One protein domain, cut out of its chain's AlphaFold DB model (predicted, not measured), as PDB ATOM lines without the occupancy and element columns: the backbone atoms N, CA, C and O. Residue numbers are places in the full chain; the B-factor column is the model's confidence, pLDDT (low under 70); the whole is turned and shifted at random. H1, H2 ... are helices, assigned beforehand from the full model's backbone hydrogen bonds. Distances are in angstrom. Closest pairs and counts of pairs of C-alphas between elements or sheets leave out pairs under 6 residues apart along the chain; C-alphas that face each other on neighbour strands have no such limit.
ATOM      1  N   LYS A 187     134.206 170.235 146.300       89.56
ATOM      2  CA  LYS A 187     134.656 169.775 147.629       89.56
ATOM      3  C   LYS A 187     133.576 168.971 148.350       89.56
ATOM      4  O   LYS A 187     133.891 168.001 149.039       89.56
ATOM      5  N   ILE A 188     132.312 169.372 148.225       89.12
ATOM      6  CA  ILE A 188     131.180 168.637 148.801       89.12
ATOM      7  C   ILE A 188     130.972 167.310 148.086       89.12
ATOM      8  O   ILE A 188     130.869 166.288 148.759       89.12
ATOM      9  N   MET A 189     130.997 167.295 146.754       91.44
ATOM     10  CA  MET A 189     130.884 166.053 145.987       91.44
ATOM     11  C   MET A 189     132.013 165.068 146.300       91.44
ATOM     12  O   MET A 189     131.749 163.879 146.451       91.44
ATOM     13  N   MET A 190     133.242 165.552 146.501       93.81
ATOM     14  CA  MET A 190     134.348 164.717 146.970       93.81
ATOM     15  C   MET A 190     134.063 164.105 148.348       93.81
ATOM     16  O   MET A 190     134.207 162.899 148.521       93.81
ATOM     17  N   LYS A 191     133.586 164.900 149.316       92.69
ATOM     18  CA  LYS A 191     133.218 164.397 150.656       92.69
ATOM     19  C   LYS A 191     132.072 163.384 150.613       92.69
ATOM     20  O   LYS A 191     132.066 162.432 151.394       92.69
ATOM     21  N   ILE A 192     131.100 163.595 149.723       94.06
ATOM     22  CA  ILE A 192     130.019 162.639 149.473       94.06
ATOM     23  C   ILE A 192     130.623 161.343 148.929       94.06
ATOM     24  O   ILE A 192     130.379 160.294 149.514       94.06
ATOM     25  N   CYS A 193     131.472 161.411 147.897       95.94
ATOM     26  CA  CYS A 193     132.172 160.247 147.347       95.94
ATOM     27  C   CYS A 193     132.940 159.480 148.430       95.94
ATOM     28  O   CYS A 193     132.796 158.265 148.544       95.94
ATOM     29  N   ASP A 194     133.710 160.178 149.268       95.25
ATOM     30  CA  ASP A 194     134.484 159.587 150.367       95.25
ATOM     31  C   ASP A 194     133.606 158.835 151.378       95.25
ATOM     32  O   ASP A 194     134.046 157.844 151.958       95.25
ATOM     33  N   SER A 195     132.357 159.272 151.558       94.75
ATOM     34  CA  SER A 195     131.404 158.680 152.505       94.75
ATOM     35  C   SER A 195     130.680 157.440 151.963       94.75
ATOM     36  O   SER A 195     129.987 156.764 152.721       94.75
ATOM     37  N   LEU A 196     130.814 157.135 150.668       95.25
ATOM     38  CA  LEU A 196     130.129 156.017 150.011       95.25
ATOM     39  C   LEU A 196     131.006 154.768 149.937       95.25
ATOM     40  O   LEU A 196     132.209 154.850 149.696       95.25
ATOM     41  N   SER A 197     130.410 153.585 150.058       95.56
ATOM     42  CA  SER A 197     131.086 152.324 149.730       95.56
ATOM     43  C   SER A 197     131.034 152.024 148.218       95.56
ATOM     44  O   SER A 197     130.213 152.605 147.503       95.56
ATOM     45  N   PRO A 198     131.872 151.106 147.693       97.12
ATOM     46  CA  PRO A 198     131.736 150.605 146.321       97.12
ATOM     47  C   PRO A 198     130.330 150.092 145.991       97.12
ATOM     48  O   PRO A 198     129.794 150.398 144.927       97.12
ATOM     49  N   LEU A 199     129.707 149.386 146.939       95.62
ATOM     50  CA  LEU A 199     128.337 148.895 146.810       95.62
ATOM     51  C   LEU A 199     127.321 150.041 146.717       95.62
ATOM     52  O   LEU A 199     126.363 149.941 145.960       95.62
ATOM     53  N   ASP A 200     127.532 151.139 147.443       95.62
ATOM     54  CA  ASP A 200     126.636 152.298 147.384       95.62
ATOM     55  C   ASP A 200     126.674 152.973 146.021       95.62
ATOM     56  O   ASP A 200     125.627 153.280 145.459       95.62
ATOM     57  N   VAL A 201     127.872 153.159 145.461       96.31
ATOM     58  CA  VAL A 201     128.034 153.736 144.120       96.31
ATOM     59  C   VAL A 201     127.431 152.821 143.055       96.31
ATOM     60  O   VAL A 201     126.757 153.308 142.148       96.31
ATOM     61  N   TYR A 202     127.600 151.503 143.192       95.69
ATOM     62  CA  TYR A 202     126.941 150.540 142.313       95.69
ATOM     63  C   TYR A 202     125.410 150.618 142.411       95.69
ATOM     64  O   TYR A 202     124.738 150.727 141.392       95.69
ATOM     65  N   ARG A 203     124.847 150.663 143.624       94.44
ATOM     66  CA  ARG A 203     123.395 150.799 143.822       94.44
ATOM     67  C   ARG A 203     122.849 152.120 143.285       94.44
ATOM     68  O   ARG A 203     121.761 152.132 142.724       94.44
ATOM     69  N   LEU A 204     123.590 153.225 143.402       93.75
ATOM     70  CA  LEU A 204     123.212 154.489 142.754       93.75
ATOM     71  C   LEU A 204     123.113 154.324 141.234       93.75
ATOM     72  O   LEU A 204     122.156 154.810 140.635       93.75
ATOM     73  N   TYR A 205     124.065 153.620 140.617       93.19
ATOM     74  CA  TYR A 205     123.998 153.281 139.195       93.19
ATOM     75  C   TYR A 205     122.773 152.417 138.862       93.19
ATOM     76  O   TYR A 205     122.076 152.717 137.894       93.19
ATOM     77  N   GLU A 206     122.454 151.405 139.675       91.50
ATOM     78  CA  GLU A 206     121.255 150.577 139.475       91.50
ATOM     79  C   GLU A 206     119.962 151.390 139.581       91.50
ATOM     80  O   GLU A 206     119.107 151.284 138.706       91.50
ATOM     81  N   ILE A 207     119.855 152.282 140.571       90.88
ATOM     82  CA  ILE A 207     118.711 153.192 140.719       90.88
ATOM     83  C   ILE A 207     118.559 154.080 139.477       90.88
ATOM     84  O   ILE A 207     117.447 154.279 138.985       90.88
ATOM     85  N   ILE A 208     119.662 154.622 138.949       88.06
ATOM     86  CA  ILE A 208     119.635 155.423 137.719       88.06
ATOM     87  C   ILE A 208     119.137 154.563 136.549       88.06
ATOM     88  O   ILE A 208     118.248 155.011 135.824       88.06
ATOM     89  N   ARG A 209     119.663 153.338 136.407       84.69
ATOM     90  CA  ARG A 209     119.321 152.371 135.352       84.69
ATOM     91  C   ARG A 209     117.849 151.955 135.378       84.69
ATOM     92  O   ARG A 209     117.223 151.858 134.328       84.69
ATOM     93  N   GLU A 210     117.303 151.725 136.567       81.31
ATOM     94  CA  GLU A 210     115.948 151.199 136.783       81.31
ATOM     95  C   GLU A 210     114.876 152.291 136.873       81.31
ATOM     96  O   GLU A 210     113.678 151.999 136.842       81.31
ATOM     97  N   SER A 211     115.270 153.564 136.979       73.75
ATOM     98  CA  SER A 211     114.300 154.651 137.074       73.75
ATOM     99  C   SER A 211     113.455 154.734 135.799       73.75
ATOM    100  O   SER A 211     113.990 154.968 134.731       73.75
ATOM    101  N   LYS A 212     112.119 154.637 135.896       56.53
ATOM    102  CA  LYS A 212     111.173 154.685 134.749       56.53
ATOM    103  C   LYS A 212     111.300 155.915 133.826       56.53
ATOM    104  O   LYS A 212     110.688 155.959 132.766       56.53
ATOM    105  N   ALA A 213     112.070 156.928 134.227       54.66
ATOM    106  CA  ALA A 213     112.445 158.055 133.377       54.66
ATOM    107  C   ALA A 213     113.422 157.660 132.245       54.66
ATOM    108  O   ALA A 213     113.532 158.390 131.268       54.66
ATOM    109  N   THR A 214     114.106 156.515 132.346       53.62
ATOM    110  CA  THR A 214     115.109 156.029 131.381       53.62
ATOM    111  C   THR A 214     114.526 155.579 130.047       53.62
ATOM    112  O   THR A 214     115.211 155.664 129.029       53.62
ATOM    113  N   GLU A 215     113.267 155.136 130.008       51.50
ATOM    114  CA  GLU A 215     112.653 154.647 128.766       51.50
ATOM    115  C   GLU A 215     112.376 155.791 127.769       51.50
ATOM    116  O   GLU A 215     112.528 155.606 126.557       51.50
ATOM    117  N   ASN A 216     112.085 156.997 128.275       54.44
ATOM    118  CA  ASN A 216     111.654 158.149 127.470       54.44
ATOM    119  C   ASN A 216     112.603 159.361 127.505       54.44
ATOM    120  O   ASN A 216     112.358 160.320 126.779       54.44
ATOM    121  N   ASP A 217     113.660 159.350 128.324       66.06
ATOM    122  CA  ASP A 217     114.638 160.443 128.381       66.06
ATOM    123  C   ASP A 217     115.952 160.034 127.701       66.06
ATOM    124  O   ASP A 217     116.800 159.350 128.283       66.06
ATOM    125  N   ASP A 218     116.137 160.481 126.456       67.81
ATOM    126  CA  ASP A 218     117.354 160.240 125.672       67.81
ATOM    127  C   ASP A 218     118.617 160.752 126.387       67.81
ATOM    128  O   ASP A 218     119.709 160.218 126.193       67.81
ATOM    129  N   LYS A 219     118.483 161.723 127.303       70.12
ATOM    130  CA  LYS A 219     119.602 162.203 128.122       70.12
ATOM    131  C   LYS A 219     120.122 161.144 129.093       70.12
ATOM    132  O   LYS A 219     121.307 161.175 129.427       70.12
ATOM    133  N   VAL A 220     119.258 160.238 129.555       68.62
ATOM    134  CA  VAL A 220     119.598 159.183 130.521       68.62
ATOM    135  C   VAL A 220     120.047 157.900 129.814       68.62
ATOM    136  O   VAL A 220     120.870 157.174 130.358       68.62
ATOM    137  N   LYS A 221     119.593 157.634 128.581       69.44
ATOM    138  CA  LYS A 221     120.047 156.467 127.798       69.44
ATOM    139  C   LYS A 221     121.555 156.490 127.537       69.44
ATOM    140  O   LYS A 221     122.220 155.484 127.768       69.44
ATOM    141  N   ASP A 222     122.103 157.648 127.173       66.75
ATOM    142  CA  ASP A 222     123.552 157.827 126.992       66.75
ATOM    143  C   ASP A 222     124.348 157.615 128.291       66.75
ATOM    144  O   ASP A 222     125.471 157.132 128.253       66.75
ATOM    145  N   LEU A 223     123.778 157.960 129.453       70.00
ATOM    146  CA  LEU A 223     124.413 157.753 130.766       70.00
ATOM    147  C   LEU A 223     124.560 156.257 131.106       70.00
ATOM    148  O   LEU A 223     125.410 155.884 131.912       70.00
ATOM    149  N   LEU A 224     123.720 155.413 130.506       71.19
ATOM    150  CA  LEU A 224     123.629 153.976 130.761       71.19
ATOM    151  C   LEU A 224     124.333 153.121 129.701       71.19
ATOM    152  O   LEU A 224     124.317 151.896 129.820       71.19
ATOM    153  N   SER A 225     124.966 153.734 128.694       74.81
ATOM    154  CA  SER A 225     125.770 153.007 127.701       74.81
ATOM    155  C   SER A 225     126.940 152.267 128.357       74.81
ATOM    156  O   SER A 225     127.308 151.168 127.937       74.81
ATOM    157  N   GLN A 226     127.486 152.837 129.432       82.12
ATOM    158  CA  GLN A 226     128.583 152.259 130.185       82.12
ATOM    159  C   GLN A 226     128.081 151.210 131.185       82.12
ATOM    160  O   GLN A 226     127.280 151.489 132.083       82.12
ATOM    161  N   GLN A 227     128.627 149.996 131.086       88.81
ATOM    162  CA  GLN A 227     128.453 148.973 132.115       88.81
ATOM    163  C   GLN A 227     129.403 149.231 133.286       88.81
ATOM    164  O   GLN A 227     130.612 149.392 133.099       88.81
ATOM    165  N   ILE A 228     128.851 149.237 134.500       92.88
ATOM    166  CA  ILE A 228     129.614 149.331 135.748       92.88
ATOM    167  C   ILE A 228     129.603 147.959 136.429       92.88
ATOM    168  O   ILE A 228     128.545 147.394 136.685       92.88
ATOM    169  N   ASP A 229     130.786 147.415 136.719       94.25
ATOM    170  CA  ASP A 229     130.960 146.112 137.375       94.25
ATOM    171  C   ASP A 229     131.232 146.291 138.875       94.25
ATOM    172  O   ASP A 229     132.298 146.779 139.261       94.25
ATOM    173  N   GLN A 230     130.300 145.845 139.725       96.19
ATOM    174  CA  GLN A 230     130.421 145.916 141.186       96.19
ATOM    175  C   GLN A 230     131.734 145.304 141.700       96.19
ATOM    176  O   GLN A 230     132.424 145.911 142.521       96.19
ATOM    177  N   ARG A 231     132.120 144.121 141.200       96.44
ATOM    178  CA  ARG A 231     133.327 143.421 141.671       96.44
ATOM    179  C   ARG A 231     134.588 144.202 141.322       96.44
ATOM    180  O   ARG A 231     135.577 144.126 142.049       96.44
ATOM    181  N   ALA A 232     134.571 144.931 140.208       97.12
ATOM    182  CA  ALA A 232     135.679 145.790 139.819       97.12
ATOM    183  C   ALA A 232     135.792 147.004 140.751       97.12
ATOM    184  O   ALA A 232     136.900 147.317 141.183       97.12
ATOM    185  N   LEU A 233     134.665 147.635 141.114       97.38
ATOM    186  CA  LEU A 233     134.653 148.773 142.046       97.38
ATOM    187  C   LEU A 233     135.226 148.412 143.424       97.38
ATOM    188  O   LEU A 233     135.854 149.248 144.067       97.38
ATOM    189  N   GLU A 234     135.005 147.177 143.879       96.94
ATOM    190  CA  GLU A 234     135.524 146.668 145.154       96.94
ATOM    191  C   GLU A 234     137.021 146.325 145.091       96.94
ATOM    192  O   GLU A 234     137.749 146.543 146.060       96.94
ATOM    193  N   LYS A 235     137.493 145.778 143.962       97.12
ATOM    194  CA  LYS A 235     138.871 145.277 143.817       97.12
ATOM    195  C   LYS A 235     139.879 146.348 143.409       97.12
ATOM    196  O   LYS A 235     141.030 146.290 143.839       97.12
ATOM    197  N   VAL A 236     139.483 147.282 142.548       97.62
ATOM    198  CA  VAL A 236     140.391 148.265 141.943       97.62
ATOM    199  C   VAL A 236     140.296 149.580 142.709       97.62
ATOM    200  O   VAL A 236     139.271 150.262 142.680       97.62
ATOM    201  N   ARG A 237     141.382 149.958 143.392       96.69
ATOM    202  CA  ARG A 237     141.442 151.215 144.152       96.69
ATOM    203  C   ARG A 237     141.201 152.417 143.240       96.69
ATOM    204  O   ARG A 237     141.705 152.469 142.123       96.69
ATOM    205  N   GLY A 238     140.392 153.361 143.715       96.62
ATOM    206  CA  GLY A 238     139.978 154.551 142.967       96.62
ATOM    207  C   GLY A 238     138.908 154.317 141.897       96.62
ATOM    208  O   GLY A 238     138.315 155.285 141.429       96.62
ATOM    209  N   LEU A 239     138.584 153.071 141.524       97.94
ATOM    210  CA  LEU A 239     137.572 152.825 140.489       97.94
ATOM    211  C   LEU A 239     136.151 153.182 140.962       97.94
ATOM    212  O   LEU A 239     135.336 153.637 140.164       97.94
ATOM    213  N   LYS A 240     135.872 153.063 142.268       97.38
ATOM    214  CA  LYS A 240     134.654 153.614 142.888       97.38
ATOM    215  C   LYS A 240     134.516 155.114 142.602       97.38
ATOM    216  O   LYS A 240     133.458 155.571 142.185       97.38
ATOM    217  N   ASP A 241     135.582 155.869 142.842       98.19
ATOM    218  CA  ASP A 241     135.620 157.319 142.668       98.19
ATOM    219  C   ASP A 241     135.456 157.693 141.192       98.19
ATOM    220  O   ASP A 241     134.662 158.571 140.866       98.19
ATOM    221  N   VAL A 242     136.114 156.955 140.286       97.94
ATOM    222  CA  VAL A 242     135.881 157.050 138.835       97.94
ATOM    223  C   VAL A 242     134.397 156.878 138.504       97.94
ATOM    224  O   VAL A 242     133.839 157.715 137.800       97.94
ATOM    225  N   ALA A 243     133.744 155.832 139.019       97.19
ATOM    226  CA  ALA A 243     132.328 155.573 138.759       97.19
ATOM    227  C   ALA A 243     131.433 156.706 139.279       97.19
ATOM    228  O   ALA A 243     130.570 157.201 138.558       97.19
ATOM    229  N   PHE A 244     131.662 157.162 140.510       96.62
ATOM    230  CA  PHE A 244     130.872 158.234 141.108       96.62
ATOM    231  C   PHE A 244     131.019 159.567 140.354       96.62
ATOM    232  O   PHE A 244     130.019 160.231 140.061       96.62
ATOM    233  N   TYR A 245     132.250 159.957 140.004       95.88
ATOM    234  CA  TYR A 245     132.498 161.199 139.271       95.88
ATOM    235  C   TYR A 245     132.050 161.117 137.813       95.88
ATOM    236  O   TYR A 245     131.538 162.112 137.303       95.88
ATOM    237  N   TYR A 246     132.142 159.950 137.170       94.75
ATOM    238  CA  TYR A 246     131.536 159.708 135.858       94.75
ATOM    239  C   TYR A 246     130.034 159.991 135.885       94.75
ATOM    240  O   TYR A 246     129.549 160.825 135.123       94.75
ATOM    241  N   LEU A 247     129.300 159.355 136.807       92.75
ATOM    242  CA  LEU A 247     127.854 159.545 136.932       92.75
ATOM    243  C   LEU A 247     127.515 161.012 137.204       92.75
ATOM    244  O   LEU A 247     126.634 161.576 136.560       92.75
ATOM    245  N   THR A 248     128.241 161.645 138.127       91.62
ATOM    246  CA  THR A 248     128.033 163.051 138.491       91.62
ATOM    247  C   THR A 248     128.241 163.982 137.297       91.62
ATOM    248  O   THR A 248     127.331 164.736 136.954       91.62
ATOM    249  N   LEU A 249     129.404 163.921 136.640       90.56
ATOM    250  CA  LEU A 249     129.736 164.809 135.523       90.56
ATOM    251  C   LEU A 249     128.813 164.590 134.326       90.56
ATOM    252  O   LEU A 249     128.376 165.560 133.704       90.56
ATOM    253  N   THR A 250     128.455 163.342 134.028       88.75
ATOM    254  CA  THR A 250     127.521 163.045 132.940       88.75
ATOM    255  C   THR A 250     126.121 163.568 133.267       88.75
ATOM    256  O   THR A 250     125.505 164.221 132.424       88.75
ATOM    257  N   MET A 251     125.632 163.400 134.503       88.12
ATOM    258  CA  MET A 251     124.361 164.002 134.925       88.12
ATOM    259  C   MET A 251     124.395 165.540 134.886       88.12
ATOM    260  O   MET A 251     123.388 166.151 134.525       88.12
ATOM    261  N   MET A 252     125.524 166.182 135.208       85.31
ATOM    262  CA  MET A 252     125.692 167.636 135.066       85.31
ATOM    263  C   MET A 252     125.622 168.071 133.601       85.31
ATOM    264  O   MET A 252     124.837 168.954 133.265       85.31
ATOM    265  N   ARG A 253     126.382 167.413 132.717       84.94
ATOM    266  CA  ARG A 253     126.395 167.691 131.269       84.94
ATOM    267  C   ARG A 253     125.004 167.559 130.652       84.94
ATOM    268  O   ARG A 253     124.620 168.334 129.785       84.94
ATOM    269  N   LYS A 254     124.228 166.585 131.123       83.62
ATOM    270  CA  LYS A 254     122.851 166.340 130.681       83.62
ATOM    271  C   LYS A 254     121.812 167.234 131.377       83.62
ATOM    272  O   LYS A 254     120.624 167.131 131.069       83.62
ATOM    273  N   GLN A 255     122.236 168.132 132.272       83.38
ATOM    274  CA  GLN A 255     121.376 169.027 133.060       83.38
ATOM    275  C   GLN A 255     120.360 168.277 133.946       83.38
ATOM    276  O   GLN A 255     119.277 168.781 134.239       83.38
ATOM    277  N   LEU A 256     120.697 167.053 134.367       83.25
ATOM    278  CA  LEU A 256     119.894 166.251 135.298       83.25
ATOM    279  C   LEU A 256     120.142 166.664 136.750       83.25
ATOM    280  O   LEU A 256     119.263 166.523 137.602       83.25
ATOM    281  N   LEU A 257     121.338 167.178 137.040       83.50
ATOM    282  CA  LEU A 257     121.608 167.869 138.292       83.50
ATOM    283  C   LEU A 257     121.256 169.347 138.129       83.50
ATOM    284  O   LEU A 257     121.580 169.966 137.118       83.50
ATOM    285  N   ASN A 258     120.619 169.927 139.148       71.31
ATOM    286  CA  ASN A 258     120.601 171.381 139.261       71.31
ATOM    287  C   ASN A 258     122.025 171.872 139.586       71.31
ATOM    288  O   ASN A 258     122.880 171.083 139.990       71.31
ATOM    289  N   ARG A 259     122.281 173.177 139.475       59.66
ATOM    290  CA  ARG A 259     123.642 173.704 139.693       59.66
ATOM    291  C   ARG A 259     124.218 173.477 141.092       59.66
ATOM    292  O   ARG A 259     125.423 173.552 141.259       59.66
ATOM    293  N   LEU A 260     123.384 173.238 142.100       66.88
ATOM    294  CA  LEU A 260     123.862 172.939 143.452       66.88
ATOM    295  C   LEU A 260     124.051 171.426 143.679       66.88
ATOM    296  O   LEU A 260     124.387 171.006 144.779       66.88
ATOM    297  N   TYR A 261     123.804 170.611 142.650       70.06
ATOM    298  CA  TYR A 261     123.782 169.147 142.667       70.06
ATOM    299  C   TYR A 261     122.678 168.521 143.517       70.06
ATOM    300  O   TYR A 261     122.635 167.309 143.686       70.06
ATOM    301  N   THR A 262     121.741 169.310 144.033       71.25
ATOM    302  CA  THR A 262     120.977 168.898 145.212       71.25
ATOM    303  C   THR A 262     119.800 168.004 144.874       71.25
ATOM    304  O   THR A 262     119.715 166.895 145.375       71.25
ATOM    305  N   HIS A 263     118.901 168.442 143.991       80.69
ATOM    306  CA  HIS A 263     117.583 167.817 143.868       80.69
ATOM    307  C   HIS A 263     117.646 166.364 143.382       80.69
ATOM    308  O   HIS A 263     117.057 165.471 143.988       80.69
ATOM    309  N   ARG A 264     118.357 166.111 142.277       86.38
ATOM    310  CA  ARG A 264     118.403 164.769 141.685       86.38
ATOM    311  C   ARG A 264     119.299 163.825 142.477       86.38
ATOM    312  O   ARG A 264     118.902 162.680 142.648       86.38
ATOM    313  N   LEU A 265     120.440 164.280 143.003       89.12
ATOM    314  CA  LEU A 265     121.249 163.433 143.885       89.12
ATOM    315  C   LEU A 265     120.521 163.128 145.189       89.12
ATOM    316  O   LEU A 265     120.524 161.973 145.586       89.12
ATOM    317  N   ALA A 266     119.861 164.104 145.822       90.06
ATOM    318  CA  ALA A 266     119.078 163.856 147.032       90.06
ATOM    319  C   ALA A 266     118.014 162.781 146.780       90.06
ATOM    320  O   ALA A 266     117.945 161.813 147.524       90.06
ATOM    321  N   PHE A 267     117.297 162.864 145.656       89.94
ATOM    322  CA  PHE A 267     116.349 161.827 145.243       89.94
ATOM    323  C   PHE A 267     116.993 160.440 145.039       89.94
ATOM    324  O   PHE A 267     116.399 159.419 145.384       89.94
ATOM    325  N   LEU A 268     118.203 160.373 144.473       91.38
ATOM    326  CA  LEU A 268     118.933 159.105 144.335       91.38
ATOM    327  C   LEU A 268     119.378 158.555 145.700       91.38
ATOM    328  O   LEU A 268     119.289 157.353 145.937       91.38
ATOM    329  N   PHE A 269     119.819 159.426 146.609       93.12
ATOM    330  CA  PHE A 269     120.223 159.047 147.961       93.12
ATOM    331  C   PHE A 269     119.040 158.629 148.840       93.12
ATOM    332  O   PHE A 269     119.184 157.686 149.616       93.12
ATOM    333  N   ASP A 270     117.869 159.244 148.681       90.81
ATOM    334  CA  ASP A 270     116.635 158.813 149.343       90.81
ATOM    335  C   ASP A 270     116.250 157.389 148.915       90.81
ATOM    336  O   ASP A 270     116.018 156.529 149.764       90.81
ATOM    337  N   GLN A 271     116.296 157.080 147.614       91.19
ATOM    338  CA  GLN A 271     116.053 155.713 147.129       91.19
ATOM    339  C   GLN A 271     117.112 154.719 147.622       91.19
ATOM    340  O   GLN A 271     116.787 153.600 148.022       91.19
ATOM    341  N   LEU A 272     118.386 155.124 147.657       92.56
ATOM    342  CA  LEU A 272     119.452 154.293 148.218       92.56
ATOM    343  C   LEU A 272     119.201 153.986 149.704       92.56
ATOM    344  O   LEU A 272     119.456 152.867 150.161       92.56
ATOM    345  N   LYS A 273     118.686 154.961 150.460       92.00
ATOM    346  CA  LYS A 273     118.305 154.796 151.866       92.00
ATOM    347  C   LYS A 273     117.148 153.809 152.030       92.00
ATOM    348  O   LYS A 273     117.202 152.964 152.926       92.00
ATOM    349  N   GLU A 274     116.137 153.878 151.166       89.00
ATOM    350  CA  GLU A 274     115.021 152.921 151.145       89.00
ATOM    351  C   GLU A 274     115.516 151.492 150.876       89.00
ATOM    352  O   GLU A 274     115.202 150.578 151.641       89.00
ATOM    353  N   MET A 275     116.394 151.307 149.882       88.31
ATOM    354  CA  MET A 275     117.018 150.009 149.578       88.31
ATOM    355  C   MET A 275     117.830 149.434 150.752       88.31
ATOM    356  O   MET A 275     117.979 148.219 150.881       88.31
ATOM    357  N   LYS A 276     118.368 150.288 151.628       86.44
ATOM    358  CA  LYS A 276     119.132 149.891 152.822       86.44
ATOM    359  C   LYS A 276     118.271 149.583 154.054       86.44
ATOM    360  O   LYS A 276     118.822 149.397 155.134       86.44
ATOM    361  N   SER A 277     116.945 149.488 153.923       79.69
ATOM    362  CA  SER A 277     116.021 149.278 155.054       79.69
ATOM    363  C   SER A 277     116.005 150.429 156.080       79.69
ATOM    364  O   SER A 277     115.739 150.227 157.265       79.69
ATOM    365  N   GLY A 278     116.232 151.668 155.624       68.69
ATOM    366  CA  GLY A 278     115.676 152.870 156.260       68.69
ATOM    367  C   GLY A 278     116.540 153.627 157.275       68.69
ATOM    368  O   GLY A 278     116.174 154.749 157.630       68.69
ATOM    369  N   LYS A 279     117.689 153.102 157.719       76.38
ATOM    370  CA  LYS A 279     118.625 153.856 158.577       76.38
ATOM    371  C   LYS A 279     120.068 153.669 158.134       76.38
ATOM    372  O   LYS A 279     120.695 152.664 158.447       76.38
ATOM    373  N   ASP A 280     120.596 154.681 157.459       85.25
ATOM    374  CA  ASP A 280     122.025 154.815 157.206       85.25
ATOM    375  C   ASP A 280     122.453 156.245 157.577       85.25
ATOM    376  O   ASP A 280     122.130 157.186 156.844       85.25
ATOM    377  N   PRO A 281     123.167 156.434 158.706       88.19
ATOM    378  CA  PRO A 281     123.566 157.761 159.167       88.19
ATOM    379  C   PRO A 281     124.498 158.475 158.179       88.19
ATOM    380  O   PRO A 281     124.547 159.707 158.174       88.19
ATOM    381  N   ASN A 282     125.219 157.739 157.324       90.19
ATOM    382  CA  ASN A 282     126.048 158.342 156.286       90.19
ATOM    383  C   ASN A 282     125.174 158.949 155.188       90.19
ATOM    384  O   ASN A 282     125.424 160.079 154.769       90.19
ATOM    385  N   ILE A 283     124.119 158.245 154.770       91.56
ATOM    386  CA  ILE A 283     123.170 158.762 153.777       91.56
ATOM    387  C   ILE A 283     122.382 159.947 154.341       91.56
ATOM    388  O   ILE A 283     122.244 160.958 153.658       91.56
ATOM    389  N   ASP A 284     121.958 159.888 155.605       91.06
ATOM    390  CA  ASP A 284     121.296 161.017 156.275       91.06
ATOM    391  C   ASP A 284     122.178 162.272 156.290       91.06
ATOM    392  O   ASP A 284     121.720 163.380 156.002       91.06
ATOM    393  N   ARG A 285     123.478 162.102 156.561       91.62
ATOM    394  CA  ARG A 285     124.451 163.198 156.516       91.62
ATOM    395  C   ARG A 285     124.659 163.736 155.099       91.62
ATOM    396  O   ARG A 285     124.832 164.945 154.931       91.62
ATOM    397  N   ILE A 286     124.659 162.869 154.086       92.19
ATOM    398  CA  ILE A 286     124.744 163.276 152.677       92.19
ATOM    399  C   ILE A 286     123.514 164.105 152.294       92.19
ATOM    400  O   ILE A 286     123.672 165.183 151.727       92.19
ATOM    401  N   LEU A 287     122.311 163.658 152.658       90.88
ATOM    402  CA  LEU A 287     121.064 164.380 152.400       90.88
ATOM    403  C   LEU A 287     121.051 165.754 153.082       90.88
ATOM    404  O   LEU A 287     120.730 166.752 152.440       90.88
ATOM    405  N   ASP A 288     121.469 165.845 154.348       89.44
ATOM    406  CA  ASP A 288     121.614 167.135 155.039       89.44
ATOM    407  C   ASP A 288     122.631 168.053 154.342       89.44
ATOM    408  O   ASP A 288     122.395 169.254 154.201       89.44
ATOM    409  N   THR A 289     123.733 167.484 153.846       88.88
ATOM    410  CA  THR A 289     124.756 168.229 153.098       88.88
ATOM    411  C   THR A 289     124.199 168.768 151.779       88.88
ATOM    412  O   THR A 289     124.415 169.935 151.460       88.88
ATOM    413  N   LEU A 290     123.448 167.952 151.034       87.81
ATOM    414  CA  LEU A 290     122.814 168.348 149.775       87.81
ATOM    415  C   LEU A 290     121.664 169.345 149.979       87.81
ATOM    416  O   LEU A 290     121.339 170.090 149.068       87.81
ATOM    417  N   ASN A 291     121.055 169.425 151.159       85.25
ATOM    418  CA  ASN A 291     119.969 170.376 151.421       85.25
ATOM    419  C   ASN A 291     120.449 171.792 151.785       85.25
ATOM    420  O   ASN A 291     119.633 172.668 152.079       85.25
ATOM    421  N   ARG A 292     121.762 172.044 151.772       84.81
ATOM    422  CA  ARG A 292     122.368 173.317 152.180       84.81
ATOM    423  C   ARG A 292     123.200 173.911 151.052       84.81
ATOM    424  O   ARG A 292     123.702 173.202 150.185       84.81
TER     425      ARG A 292
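AT A GLANCE: This is residues 187 to 292 of the 462 residues of the protein "Caspase 4" of Penaeus vannamei (UniProt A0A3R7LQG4). Two helices, H2 and H5, are side by side at a slant, and a helical hairpin of H6 and H7 packs on H2 alone of these two, through H6, which crosses H2 almost at a right angle. H1 is next to H7, the short H4 sits where H2 and H5 begin, and the short H3 sits towards their other ends. The printed part has 106 residues, with seven named helices, H1 to H7 in chain order, and no named strand; its class is all helix. It is compact, with a radius of gyration of the C-alphas of 13.0 A, and its rounded outline spans 34 by 33 by 28 A.

IN THESE COORDINATES: H1, residues 187 to 195, begins with C-alpha 187 at (134.656, 169.775, 147.629). H2, residues 198 to 210, is 18.5 A from first to last C-alpha. H3, residues 218 to 224, and H4, residues 230 to 235, are short. H5, residues 239 to 253, is the longest helix at 20.8 A, with C-alpha 239 at (137.572, 152.825, 140.489). H6, residues 262 to 275, measures 19.8 A. H7, residues 281 to 290, measures 14.2 A and ends with C-alpha 290 at (122.814, 168.348, 149.775).

HOW THE PARTS SIT: H2 and H5 are the hubs, touching three helices each. They touch each other, closest at the C-alphas of Pro 198 and Lys 240, 5.4 A apart, and run the same way at a steep tilt of 36 degrees, only just past shallow. H2 touches H6 about perpendicular, at 76 degrees; the closest C-alphas are those of Leu 204 and Leu 268, 6.5 A apart, and H6 touches H2 with residues 268 to 272 alone. H6 and H7 form a hairpin at a shallow tilt of 15 degrees, closest at the C-alphas of Thr 262 and Leu 290, 4.9 A apart. H1 and H7 only just touch, with 3 pairs of C-alphas within 8 A, closest at Ile 192 and Ile 286, 6.2 A apart. H4 touches H2, closest at the C-alphas of Pro 198 and Leu 233, 5.5 A apart, and touches H5 only at the corner. H3 and H5 only just touch, with the C-alphas of Leu 223 and Thr 250 6.5 A apart. Every O i to N i+4 pair is within hydrogen-bond range in H1, H2, H4, H5, H6 and H7; H3 has 1 of 3, and 2 of 4 O i to N i+3 pairs.

THE WHOLE: The two C-alphas farthest apart, those of Asn 216 and Arg 237, are 34.8 A apart. The printed part has no cut, and no link is long. The mean pLDDT of the printed part is 86.1; residues 212 to 218, 220 to 222, 259 to 260 and 278 are under 70.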